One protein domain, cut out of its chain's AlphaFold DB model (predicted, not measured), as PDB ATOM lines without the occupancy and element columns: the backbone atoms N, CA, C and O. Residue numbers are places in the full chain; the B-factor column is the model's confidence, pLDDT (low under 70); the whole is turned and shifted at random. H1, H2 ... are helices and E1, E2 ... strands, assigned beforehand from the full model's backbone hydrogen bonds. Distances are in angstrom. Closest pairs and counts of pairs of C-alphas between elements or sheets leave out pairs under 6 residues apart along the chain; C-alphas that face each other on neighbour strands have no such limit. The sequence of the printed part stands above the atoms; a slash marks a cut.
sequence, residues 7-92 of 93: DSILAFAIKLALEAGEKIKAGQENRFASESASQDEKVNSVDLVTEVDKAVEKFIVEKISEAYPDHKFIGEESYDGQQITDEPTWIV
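What this domain is: This is residues 7 to 92 of the 93 residues of an uncharacterized protein of Kwoniella shandongensis (UniProt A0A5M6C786). Two long helices, H1 and H3, run opposite ways at a shallow tilt of 30 degrees, joined at one end by a turn that holds the short helix H2 and whose residues 33 to 40 stick out. Near the other end, a small parallel pair of strands, E1 and E2, packs beside residues 54 to 65 of H3, apart from H1, and a long link loops between the strands. The printed part has 86 residues, with three named helices and then two named strands, and is mostly helix. It is loose and flat, with a radius of gyration of the C-alphas of 15.7 A and spans of 48 by 28 by 15 A.

Where its parts are: H1, residues 7 to 33, begins at C-alpha 7 (157.208, 166.789, 174.212) and is 39.3 A long. H2 covers residues 39 to 43. H3, residues 45 to 67, is 33.3 A long and ends at C-alpha 67 (145.585, 171.272, 167.653). E1 covers residues 72 to 75, and E2, residues 89 to 92, ends at C-alpha 92 (150.860, 159.898, 157.764).

How they stand to each other: H1 touches H3 with its residues 16 to 27 alone; their closest C-alphas, those of Ala 20 and Val 56, are 6.0 A apart. H2 and H3 meet only through their link, and H1 and H2 are apart. E1 and E2 are parallel neighbours at 16 degrees, with N 74 and O 90 at 2.9 A and N 92 and O 74 at 3.0 A, within hydrogen-bond range. The closest C-alphas of H3 and E1, those of Glu 57 and Gly 75, are 7.0 A apart. In H1, H2 and H3 every O i to N i+4 pair is within hydrogen-bond range.

The domain as a whole: The two C-alphas farthest apart, those of Ser 36 and Asp 86, are 49.6 A apart. The printed part has no cut. The link from E1 to E2 is long, 13 residues. The model's pLDDT is under 70 in residues 31 to 48.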
ATOM      1  N   ASP A   7     157.774 167.723 173.235       97.00
ATOM      2  CA  ASP A   7     157.208 166.789 174.212       97.00
ATOM      3  C   ASP A   7     155.680 166.758 174.102       97.00
ATOM      4  O   ASP A   7     155.076 165.682 174.051       97.00
ATOM      5  N   SER A   8     155.048 167.931 173.978       96.75
ATOM      6  CA  SER A   8     153.604 168.023 173.736       96.75
ATOM      7  C   SER A   8     153.208 167.437 172.379       96.75
ATOM      8  O   SER A   8     152.215 166.712 172.297       96.75
ATOM      9  N   ILE A   9     153.990 167.700 171.324       97.25
ATOM     10  CA  ILE A   9     153.761 167.138 169.981       97.25
ATOM     11  C   ILE A   9     153.866 165.611 170.005       97.25
ATOM     12  O   ILE A   9     153.003 164.931 169.451       97.25
ATOM     13  N   LEU A  10     154.873 165.055 170.682       97.50
ATOM     14  CA  LEU A  10     155.043 163.609 170.816       97.50
ATOM     15  C   LEU A  10     153.893 162.975 171.605       97.50
ATOM     16  O   LEU A  10     153.335 161.964 171.177       97.50
ATOM     17  N   ALA A  11     153.505 163.567 172.738       98.19
ATOM     18  CA  ALA A  11     152.386 163.076 173.537       98.19
ATOM     19  C   ALA A  11     151.069 163.097 172.742       98.19
ATOM     20  O   ALA A  11     150.288 162.142 172.803       98.19
ATOM     21  N   PHE A  12     150.846 164.154 171.957       98.12
ATOM     22  CA  PHE A  12     149.714 164.246 171.042       98.12
ATOM     23  C   PHE A  12     149.773 163.172 169.951       98.12
ATOM     24  O   PHE A  12     148.778 162.481 169.744       98.12
ATOM     25  N   ALA A  13     150.925 162.979 169.303       97.88
ATOM     26  CA  ALA A  13     151.108 161.983 168.249       97.88
ATOM     27  C   ALA A  13     150.809 160.559 168.747       97.88
ATOM     28  O   ALA A  13     150.079 159.815 168.095       97.88
ATOM     29  N   ILE A  14     151.306 160.198 169.936       98.25
ATOM     30  CA  ILE A  14     151.041 158.893 170.563       98.25
ATOM     31  C   ILE A  14     149.544 158.712 170.813       98.25
ATOM     32  O   ILE A  14     148.979 157.672 170.474       98.25
ATOM     33  N   LYS A  15     148.887 159.722 171.395       98.25
ATOM     34  CA  LYS A  15     147.445 159.672 171.651       98.25
ATOM     35  C   LYS A  15     146.656 159.518 170.349       98.25
ATOM     36  O   LYS A  15     145.765 158.677 170.278       98.25
ATOM     37  N   LEU A  16     147.001 160.300 169.329       97.75
ATOM     38  CA  LEU A  16     146.321 160.281 168.042       97.75
ATOM     39  C   LEU A  16     146.469 158.925 167.341       97.75
ATOM     40  O   LEU A  16     145.483 158.396 166.834       97.75
ATOM     41  N   ALA A  17     147.662 158.325 167.382       97.12
ATOM     42  CA  ALA A  17     147.912 156.994 166.831       97.12
ATOM     43  C   ALA A  17     147.091 155.901 167.540       97.12
ATOM     44  O   ALA A  17     146.555 155.005 166.888       97.12
ATOM     45  N   LEU A  18     146.944 155.984 168.867       97.94
ATOM     46  CA  LEU A  18     146.102 155.058 169.630       97.94
ATOM     47  C   LEU A  18     144.620 155.185 169.242       97.94
ATOM     48  O   LEU A  18     143.974 154.176 168.966       97.94
ATOM     49  N   GLU A  19     144.095 156.411 169.161       97.31
ATOM     50  CA  GLU A  19     142.706 156.670 168.750       97.31
ATOM     51  C   GLU A  19     142.440 156.234 167.296       97.31
ATOM     52  O   GLU A  19     141.384 155.675 166.988       97.31
ATOM     53  N   ALA A  20     143.409 156.437 166.397       95.50
ATOM     54  CA  ALA A  20     143.354 155.938 165.025       95.50
ATOM     55  C   ALA A  20     143.312 154.399 164.987       95.50
ATOM     56  O   ALA A  20     142.470 153.821 164.298       95.50
ATOM     57  N   GLY A  21     144.138 153.726 165.793       94.56
ATOM     58  CA  GLY A  21     144.135 152.266 165.918       94.56
ATOM     59  C   GLY A  21     142.793 151.699 166.395       94.56
ATOM     60  O   GLY A  21     142.326 150.684 165.874       94.56
ATOM     61  N   GLU A  22     142.121 152.372 167.334       94.62
ATOM     62  CA  GLU A  22     140.770 151.990 167.764       94.62
ATOM     63  C   GLU A  22     139.745 152.111 166.628       94.62
ATOM     64  O   GLU A  22     138.896 151.231 166.464       94.62
ATOM     65  N   LYS A  23     139.845 153.158 165.799       91.06
ATOM     66  CA  LYS A  23     138.983 153.335 164.619       91.06
ATOM     67  C   LYS A  23     139.215 152.264 163.563       91.06
ATOM     68  O   LYS A  23     138.239 151.721 163.049       91.06
ATOM     69  N   ILE A  24     140.474 151.927 163.282       90.69
ATOM     70  CA  ILE A  24     140.828 150.833 162.365       90.69
ATOM     71  C   ILE A  24     140.206 149.529 162.864       90.69
ATOM     72  O   ILE A  24     139.523 148.838 162.107       90.69
ATOM     73  N   LYS A  25     140.378 149.217 164.154       89.50
ATOM     74  CA  LYS A  25     139.817 148.005 164.759       89.50
ATOM     75  C   LYS A  25     138.290 147.968 164.659       89.50
ATOM     76  O   LYS A  25     137.744 146.953 164.237       89.50
ATOM     77  N   ALA A  26     137.606 149.068 164.973       86.69
ATOM     78  CA  ALA A  26     136.152 149.158 164.841       86.69
ATOM     79  C   ALA A  26     135.691 148.994 163.379       86.69
ATOM     80  O   ALA A  26     134.715 148.295 163.103       86.69
ATOM     81  N   GLY A  27     136.416 149.593 162.427       82.06
ATOM     82  CA  GLY A  27     136.182 149.414 160.996       82.06
ATOM     83  C   GLY A  27     136.319 147.952 160.569       82.06
ATOM     84  O   GLY A  27     135.457 147.435 159.863       82.06
ATOM     85  N   GLN A  28     137.348 147.253 161.056       78.38
ATOM     86  CA  GLN A  28     137.555 145.827 160.799       78.38
ATOM     87  C   GLN A  28     136.473 144.947 161.437       78.38
ATOM     88  O   GLN A  28     135.954 144.055 160.771       78.38
ATOM     89  N   GLU A  29     136.089 145.188 162.690       79.00
ATOM     90  CA  GLU A  29     135.029 144.427 163.368       79.00
ATOM     91  C   GLU A  29     133.687 144.539 162.628       79.00
ATOM     92  O   GLU A  29     133.017 143.527 162.415       79.00
ATOM     93  N   ASN A  30     133.345 145.731 162.128       70.31
ATOM     94  CA  ASN A  30     132.158 145.938 161.296       70.31
ATOM     95  C   ASN A  30     132.194 145.130 159.984       70.31
ATOM     96  O   ASN A  30     131.144 144.679 159.522       70.31
ATOM     97  N   ARG A  31     133.382 144.873 159.409       66.62
ATOM     98  CA  ARG A  31     133.530 143.991 158.232       66.62
ATOM     99  C   ARG A  31     133.181 142.535 158.550       66.62
ATOM    100  O   ARG A  31     132.601 141.856 157.711       66.62
ATOM    101  N   PHE A  32     133.538 142.047 159.740       60.75
ATOM    102  CA  PHE A  32     133.305 140.650 160.137       60.75
ATOM    103  C   PHE A  32     131.915 140.408 160.736       60.75
ATOM    104  O   PHE A  32     131.419 139.285 160.666       60.75
ATOM    105  N   ALA A  33     131.282 141.440 161.302       61.56
ATOM    106  CA  ALA A  33     129.948 141.354 161.897       61.56
ATOM    107  C   ALA A  33     128.801 141.398 160.866       61.56
ATOM    108  O   ALA A  33     127.676 141.015 161.189       61.56
ATOM    109  N   SER A  34     129.059 141.839 159.629       56.47
ATOM    110  CA  SER A  34     128.064 141.794 158.553       56.47
ATOM    111  C   SER A  34     127.908 140.361 158.021       56.47
ATOM    112  O   SER A  34     128.545 139.958 157.049       56.47
ATOM    113  N   GLU A  35     127.026 139.572 158.646       52.47
ATOM    114  CA  GLU A  35     126.582 138.256 158.137       52.47
ATOM    115  C   GLU A  35     125.881 138.343 156.762       52.47
ATOM    116  O   GLU A  35     125.668 137.322 156.109       52.47
ATOM    117  N   SER A  36     125.565 139.558 156.303       53.06
ATOM    118  CA  SER A  36     124.916 139.847 155.021       53.06
ATOM    119  C   SER A  36     125.887 140.212 153.897       53.06
ATOM    120  O   SER A  36     125.432 140.402 152.770       53.06
ATOM    121  N   ALA A  37     127.194 140.319 154.174       54.38
ATOM    122  CA  ALA A  37     128.160 140.654 153.138       54.38
ATOM    123  C   ALA A  37     128.274 139.499 152.139       54.38
ATOM    124  O   ALA A  37     128.742 138.400 152.477       54.38
ATOM    125  N   SER A  38     127.798 139.733 150.915       54.69
ATOM    126  CA  SER A  38     127.862 138.761 149.828       54.69
ATOM    127  C   SER A  38     129.318 138.361 149.570       54.69
ATOM    128  O   SER A  38     130.265 139.068 149.919       54.69
ATOM    129  N   GLN A  39     129.531 137.188 148.973       56.16
ATOM    130  CA  GLN A  39     130.881 136.708 148.672       56.16
ATOM    131  C   GLN A  39     131.660 137.711 147.792       56.16
ATOM    132  O   GLN A  39     132.874 137.810 147.936       56.16
ATOM    133  N   ASP A  40     130.957 138.511 146.981       53.59
ATOM    134  CA  ASP A  40     131.493 139.626 146.191       53.59
ATOM    135  C   ASP A  40     131.999 140.807 147.047       53.59
ATOM    136  O   ASP A  40     133.062 141.354 146.762       53.59
ATOM    137  N   GLU A  41     131.327 141.165 148.151       54.53
ATOM    138  CA  GLU A  41     131.801 142.217 149.073       54.53
ATOM    139  C   GLU A  41     133.060 141.793 149.846       54.53
ATOM    140  O   GLU A  41     133.913 142.621 150.159       54.53
ATOM    141  N   LYS A  42     133.235 140.489 150.093       54.97
ATOM    142  CA  LYS A  42     134.481 139.944 150.664       54.97
ATOM    143  C   LYS A  42     135.632 139.936 149.653       54.97
ATOM    144  O   LYS A  42     136.791 140.007 150.060       54.97
ATOM    145  N   VAL A  43     135.332 139.851 148.353       54.50
ATOM    146  CA  VAL A  43     136.326 139.923 147.266       54.50
ATOM    147  C   VAL A  43     136.803 141.368 147.056       54.50
ATOM    148  O   VAL A  43     138.001 141.569 146.872       54.50
ATOM    149  N   ASN A  44     135.939 142.371 147.256       59.41
ATOM    150  CA  ASN A  44     136.298 143.803 147.312       59.41
ATOM    151  C   ASN A  44     136.966 144.235 148.636       59.41
ATOM    152  O   ASN A  44     136.846 145.370 149.092       59.41
ATOM    153  N   SER A  45     137.720 143.327 149.259       59.81
ATOM    154  CA  SER A  45     138.495 143.603 150.475       59.81
ATOM    155  C   SER A  45     139.478 144.770 150.323       59.81
ATOM    156  O   SER A  45     139.719 145.471 151.300       59.81
ATOM    157  N   VAL A  46     140.000 145.000 149.112       63.97
ATOM    158  CA  VAL A  46     140.901 146.120 148.795       63.97
ATOM    159  C   VAL A  46     140.163 147.457 148.870       63.97
ATOM    160  O   VAL A  46     140.633 148.357 149.556       63.97
ATOM    161  N   ASP A  47     138.978 147.567 148.262       66.69
ATOM    162  CA  ASP A  47     138.191 148.810 148.289       66.69
ATOM    163  C   ASP A  47     137.778 149.179 149.721       66.69
ATOM    164  O   ASP A  47     137.866 150.335 150.129       66.69
ATOM    165  N   LEU A  48     137.396 148.181 150.523       64.81
ATOM    166  CA  LEU A  48     137.055 148.377 151.932       64.81
ATOM    167  C   LEU A  48     138.256 148.832 152.771       64.81
ATOM    168  O   LEU A  48     138.058 149.590 153.723       64.81
ATOM    169  N   VAL A  49     139.468 148.333 152.477       70.94
ATOM    170  CA  VAL A  49     140.736 148.781 153.093       70.94
ATOM    171  C   VAL A  49     140.899 150.271 152.849       70.94
ATOM    172  O   VAL A  49     140.808 151.026 153.815       70.94
ATOM    173  N   THR A  50     140.855 150.682 151.586       79.06
ATOM    174  CA  THR A  50     140.931 152.087 151.186       79.06
ATOM    175  C   THR A  50     139.868 152.978 151.847       79.06
ATOM    176  O   THR A  50     140.146 154.126 152.187       79.06
ATOM    177  N   GLU A  51     138.637 152.503 152.065       83.44
ATOM    178  CA  GLU A  51     137.616 153.295 152.775       83.44
ATOM    179  C   GLU A  51     137.946 153.532 154.255       83.44
ATOM    180  O   GLU A  51     137.694 154.622 154.779       83.44
ATOM    181  N   VAL A  52     138.500 152.525 154.939       87.25
ATOM    182  CA  VAL A  52     138.922 152.668 156.340       87.25
ATOM    183  C   VAL A  52     140.141 153.578 156.432       87.25
ATOM    184  O   VAL A  52     140.142 154.463 157.288       87.25
ATOM    185  N   ASP A  53     141.105 153.425 155.528       89.06
ATOM    186  CA  ASP A  53     142.319 154.246 155.484       89.06
ATOM    187  C   ASP A  53     141.958 155.726 155.275       89.06
ATOM    188  O   ASP A  53     142.291 156.575 156.104       89.06
ATOM    189  N   LYS A  54     141.093 156.037 154.297       91.06
ATOM    190  CA  LYS A  54     140.558 157.399 154.079       91.06
ATOM    191  C   LYS A  54     139.825 157.970 155.290       91.06
ATOM    192  O   LYS A  54     139.930 159.163 155.584       91.06
ATOM    193  N   ALA A  55     139.031 157.152 155.982       91.81
ATOM    194  CA  ALA A  55     138.287 157.598 157.158       91.81
ATOM    195  C   ALA A  55     139.216 157.906 158.343       91.81
ATOM    196  O   ALA A  55     138.970 158.854 159.094       91.81
ATOM    197  N   VAL A  56     140.274 157.111 158.508       94.31
ATOM    198  CA  VAL A  56     141.290 157.297 159.546       94.31
ATOM    199  C   VAL A  56     142.153 158.513 159.235       94.31
ATOM    200  O   VAL A  56     142.315 159.360 160.112       94.31
ATOM    201  N   GLU A  57     142.615 158.666 157.994       95.31
ATOM    202  CA  GLU A  57     143.409 159.822 157.583       95.31
ATOM    203  C   GLU A  57     142.626 161.123 157.780       95.31
ATOM    204  O   GLU A  57     143.121 162.060 158.406       95.31
ATOM    205  N   LYS A  58     141.356 161.164 157.357       94.94
ATOM    206  CA  LYS A  58     140.490 162.326 157.586       94.94
ATOM    207  C   LYS A  58     140.395 162.688 159.071       94.94
ATOM    208  O   LYS A  58     140.499 163.860 159.423       94.94
ATOM    209  N   PHE A  59     140.213 161.696 159.941       96.44
ATOM    210  CA  PHE A  59     140.181 161.921 161.385       96.44
ATOM    211  C   PHE A  59     141.506 162.496 161.911       96.44
ATOM    212  O   PHE A  59     141.499 163.416 162.730       96.44
ATOM    213  N   ILE A  60     142.633 161.971 161.430       97.00
ATOM    214  CA  ILE A  60     143.970 162.434 161.801       97.00
ATOM    215  C   ILE A  60     144.183 163.890 161.360       97.00
ATOM    216  O   ILE A  60     144.581 164.719 162.179       97.00
ATOM    217  N   VAL A  61     143.839 164.230 160.113       95.81
ATOM    218  CA  VAL A  61     143.917 165.597 159.567       95.81
ATOM    219  C   VAL A  61     143.065 166.571 160.371       95.81
ATOM    220  O   VAL A  61     143.534 167.660 160.705       95.81
ATOM    221  N   GLU A  62     141.830 166.192 160.705       97.00
ATOM    222  CA  GLU A  62     140.929 167.016 161.514       97.00
ATOM    223  C   GLU A  62     141.547 167.309 162.888       97.00
ATOM    224  O   GLU A  62     141.636 168.467 163.293       97.00
ATOM    225  N   LYS A  63     142.064 166.284 163.579       97.88
ATOM    226  CA  LYS A  63     142.692 166.442 164.900       97.88
ATOM    227  C   LYS A  63     143.958 167.287 164.861       97.88
ATOM    228  O   LYS A  63     144.164 168.115 165.748       97.88
ATOM    229  N   ILE A  64     144.799 167.083 163.851       97.38
ATOM    230  CA  ILE A  64     146.020 167.869 163.660       97.38
ATOM    231  C   ILE A  64     145.662 169.328 163.386       97.38
ATOM    232  O   ILE A  64     146.228 170.206 164.025       97.38
ATOM    233  N   SER A  65     144.697 169.589 162.506       96.00
ATOM    234  CA  SER A  65     144.276 170.953 162.158       96.00
ATOM    235  C   SER A  65     143.637 171.693 163.340       96.00
ATOM    236  O   SER A  65     143.787 172.907 163.458       96.00
ATOM    237  N   GLU A  66     142.943 170.975 164.235       97.19
ATOM    238  CA  GLU A  66     142.406 171.523 165.489       97.19
ATOM    239  C   GLU A  66     143.515 171.927 166.476       97.19
ATOM    240  O   GLU A  66     143.427 172.982 167.104       97.19
ATOM    241  N   ALA A  67     144.539 171.083 166.645       96.62
ATOM    242  CA  ALA A  67     145.585 171.272 167.653       96.62
ATOM    243  C   ALA A  67     146.764 172.132 167.163       96.62
ATOM    244  O   ALA A  67     147.358 172.875 167.943       96.62
ATOM    245  N   TYR A  68     147.082 172.041 165.874       96.31
ATOM    246  CA  TYR A  68     148.225 172.672 165.221       96.31
ATOM    247  C   TYR A  68     147.814 173.293 163.870       96.31
ATOM    248  O   TYR A  68     148.222 172.798 162.818       96.31
ATOM    249  N   PRO A  69     147.038 174.397 163.872       95.81
ATOM    250  CA  PRO A  69     146.477 174.993 162.651       95.81
ATOM    251  C   PRO A  69     147.524 175.448 161.624       95.81
ATOM    252  O   PRO A  69     147.227 175.537 160.435       95.81
ATOM    253  N   ASP A  70     148.740 175.749 162.088       94.75
ATOM    254  CA  ASP A  70     149.844 176.234 161.258       94.75
ATOM    255  C   ASP A  70     150.756 175.105 160.738       94.75
ATOM    256  O   ASP A  70     151.663 175.364 159.945       94.75
ATOM    257  N   HIS A  71     150.557 173.855 161.176       95.06
ATOM    258  CA  HIS A  71     151.354 172.724 160.700       95.06
ATOM    259  C   HIS A  71     150.841 172.235 159.339       95.06
ATOM    260  O   HIS A  71     149.646 172.273 159.045       95.06
ATOM    261  N   LYS A  72     151.750 171.742 158.496       95.50
ATOM    262  CA  LYS A  72     151.413 171.090 157.226       95.50
ATOM    263  C   LYS A  72     151.089 169.617 157.438       95.50
ATOM    264  O   LYS A  72     151.469 169.020 158.446       95.50
ATOM    265  N   PHE A  73     150.416 169.031 156.457       95.62
ATOM    266  CA  PHE A  73     150.044 167.625 156.440       95.62
ATOM    267  C   PHE A  73     150.340 167.019 155.067       95.62
ATOM    268  O   PHE A  73     150.099 167.666 154.047       95.62
ATOM    269  N   ILE A  74     150.852 165.792 155.061       95.50
ATOM    270  CA  ILE A  74     151.057 164.962 153.875       95.50
ATOM    271  C   ILE A  74     150.601 163.544 154.239       95.50
ATOM    272  O   ILE A  74     151.211 162.916 155.102       95.50
ATOM    273  N   GLY A  75     149.535 163.057 153.607       93.19
ATOM    274  CA  GLY A  75     149.006 161.704 153.811       93.19
ATOM    275  C   GLY A  75     149.070 160.869 152.537       93.19
ATOM    276  O   GLY A  75     149.060 161.443 151.446       93.19
ATOM    277  N   GLU A  76     149.133 159.541 152.658       89.69
ATOM    278  CA  GLU A  76     149.082 158.620 151.511       89.69
ATOM    279  C   GLU A  76     147.817 158.840 150.666       89.69
ATOM    280  O   GLU A  76     147.898 158.960 149.441       89.69
ATOM    281  N   GLU A  77     146.655 158.975 151.311       85.44
ATOM    282  CA  GLU A  77     145.359 159.057 150.632       85.44
ATOM    283  C   GLU A  77     145.041 160.469 150.108       85.44
ATOM    284  O   GLU A  77     144.170 160.637 149.246       85.44
ATOM    285  N   SER A  78     145.742 161.496 150.602       85.00
ATOM    286  CA  SER A  78     145.558 162.910 150.225       85.00
ATOM    287  C   SER A  78     146.753 163.538 149.505       85.00
ATOM    288  O   SER A  78     146.776 164.756 149.291       85.00
ATOM    289  N   TYR A  79     147.743 162.741 149.102       88.94
ATOM    290  CA  TYR A  79     148.901 163.256 148.383       88.94
ATOM    291  C   TYR A  79     148.509 163.825 147.010       88.94
ATOM    292  O   TYR A  79     147.992 163.124 146.139       88.94
ATOM    293  N   ASP A  80     148.806 165.106 146.795       88.25
ATOM    294  CA  ASP A  80     148.527 165.844 145.559       88.25
ATOM    295  C   ASP A  80     149.781 166.489 144.937       88.25
ATOM    296  O   ASP A  80     149.691 167.231 143.956       88.25
ATOM    297  N   GLY A  81     150.966 166.157 145.463       89.38
ATOM    298  CA  GLY A  81     152.240 166.754 145.055       89.38
ATOM    299  C   GLY A  81     152.791 167.783 146.043       89.38
ATOM    300  O   GLY A  81     153.642 168.592 145.658       89.38
ATOM    301  N   GLN A  82     152.328 167.767 147.297       90.94
ATOM    302  CA  GLN A  82     152.857 168.614 148.364       90.94
ATOM    303  C   GLN A  82     154.374 168.410 148.535       90.94
ATOM    304  O   GLN A  82     154.893 167.297 148.438       90.94
ATOM    305  N   GLN A  83     155.099 169.494 148.818       90.69
ATOM    306  CA  GLN A  83     156.543 169.461 149.062       90.69
ATOM    307  C   GLN A  83     156.847 169.570 150.555       90.69
ATOM    308  O   GLN A  83     156.225 170.358 151.263       90.69
ATOM    309  N   ILE A  84     157.850 168.819 151.014       92.50
ATOM    310  CA  ILE A  84     158.402 168.968 152.363       92.50
ATOM    311  C   ILE A  84     159.212 170.269 152.415       92.50
ATOM    312  O   ILE A  84     160.091 170.493 151.578       92.50
ATOM    313  N   THR A  85     158.911 171.114 153.397       93.75
ATOM    314  CA  THR A  85     159.594 172.390 153.657       93.75
ATOM    315  C   THR A  85     160.149 172.411 155.087       93.75
ATOM    316  O   THR A  85     160.062 171.416 155.806       93.75
ATOM    317  N   ASP A  86     160.709 173.545 155.517       93.44
ATOM    318  CA  ASP A  86     161.121 173.756 156.913       93.44
ATOM    319  C   ASP A  86     159.926 173.990 157.864       93.44
ATOM    320  O   ASP A  86     160.108 174.149 159.073       93.44
ATOM    321  N   GLU A  87     158.694 174.052 157.342       94.06
ATOM    322  CA  GLU A  87     157.493 174.155 158.167       94.06
ATOM    323  C   GLU A  87     157.211 172.817 158.878       94.06
ATOM    324  O   GLU A  87     157.378 171.747 158.280       94.06
ATOM    325  N   PRO A  88     156.738 172.838 160.139       95.31
ATOM    326  CA  PRO A  88     156.352 171.620 160.844       95.31
ATOM    327  C   PRO A  88     155.319 170.841 160.029       95.31
ATOM    328  O   PRO A  88     154.251 171.366 159.713       95.31
ATOM    329  N   THR A  89     155.646 169.599 159.680       95.81
ATOM    330  CA  THR A  89     154.847 168.785 158.760       95.81
ATOM    331  C   THR A  89     154.563 167.422 159.379       95.81
ATOM    332  O   THR A  89     155.481 166.733 159.824       95.81
ATOM    333  N   TRP A  90     153.290 167.032 159.395       96.38
ATOM    334  CA  TRP A  90     152.839 165.697 159.771       96.38
ATOM    335  C   TRP A  90     152.787 164.822 158.524       96.38
ATOM    336  O   TRP A  90     152.129 165.186 157.552       96.38
ATOM    337  N   ILE A  91     153.482 163.689 158.559       95.25
ATOM    338  CA  ILE A  91     153.475 162.694 157.485       95.25
ATOM    339  C   ILE A  91     152.767 161.454 158.021       95.25
ATOM    340  O   ILE A  91     153.137 160.972 159.094       95.25
ATOM    341  N   VAL A  92     151.739 160.986 157.315       92.69
ATOM    342  CA  VAL A  92     150.860 159.898 157.764       92.69
ATOM    343  C   VAL A  92     150.679 158.873 156.646       92.69
ATOM    344  O   VAL A  92     150.518 159.245 155.486       92.69
TER     345      VAL A  92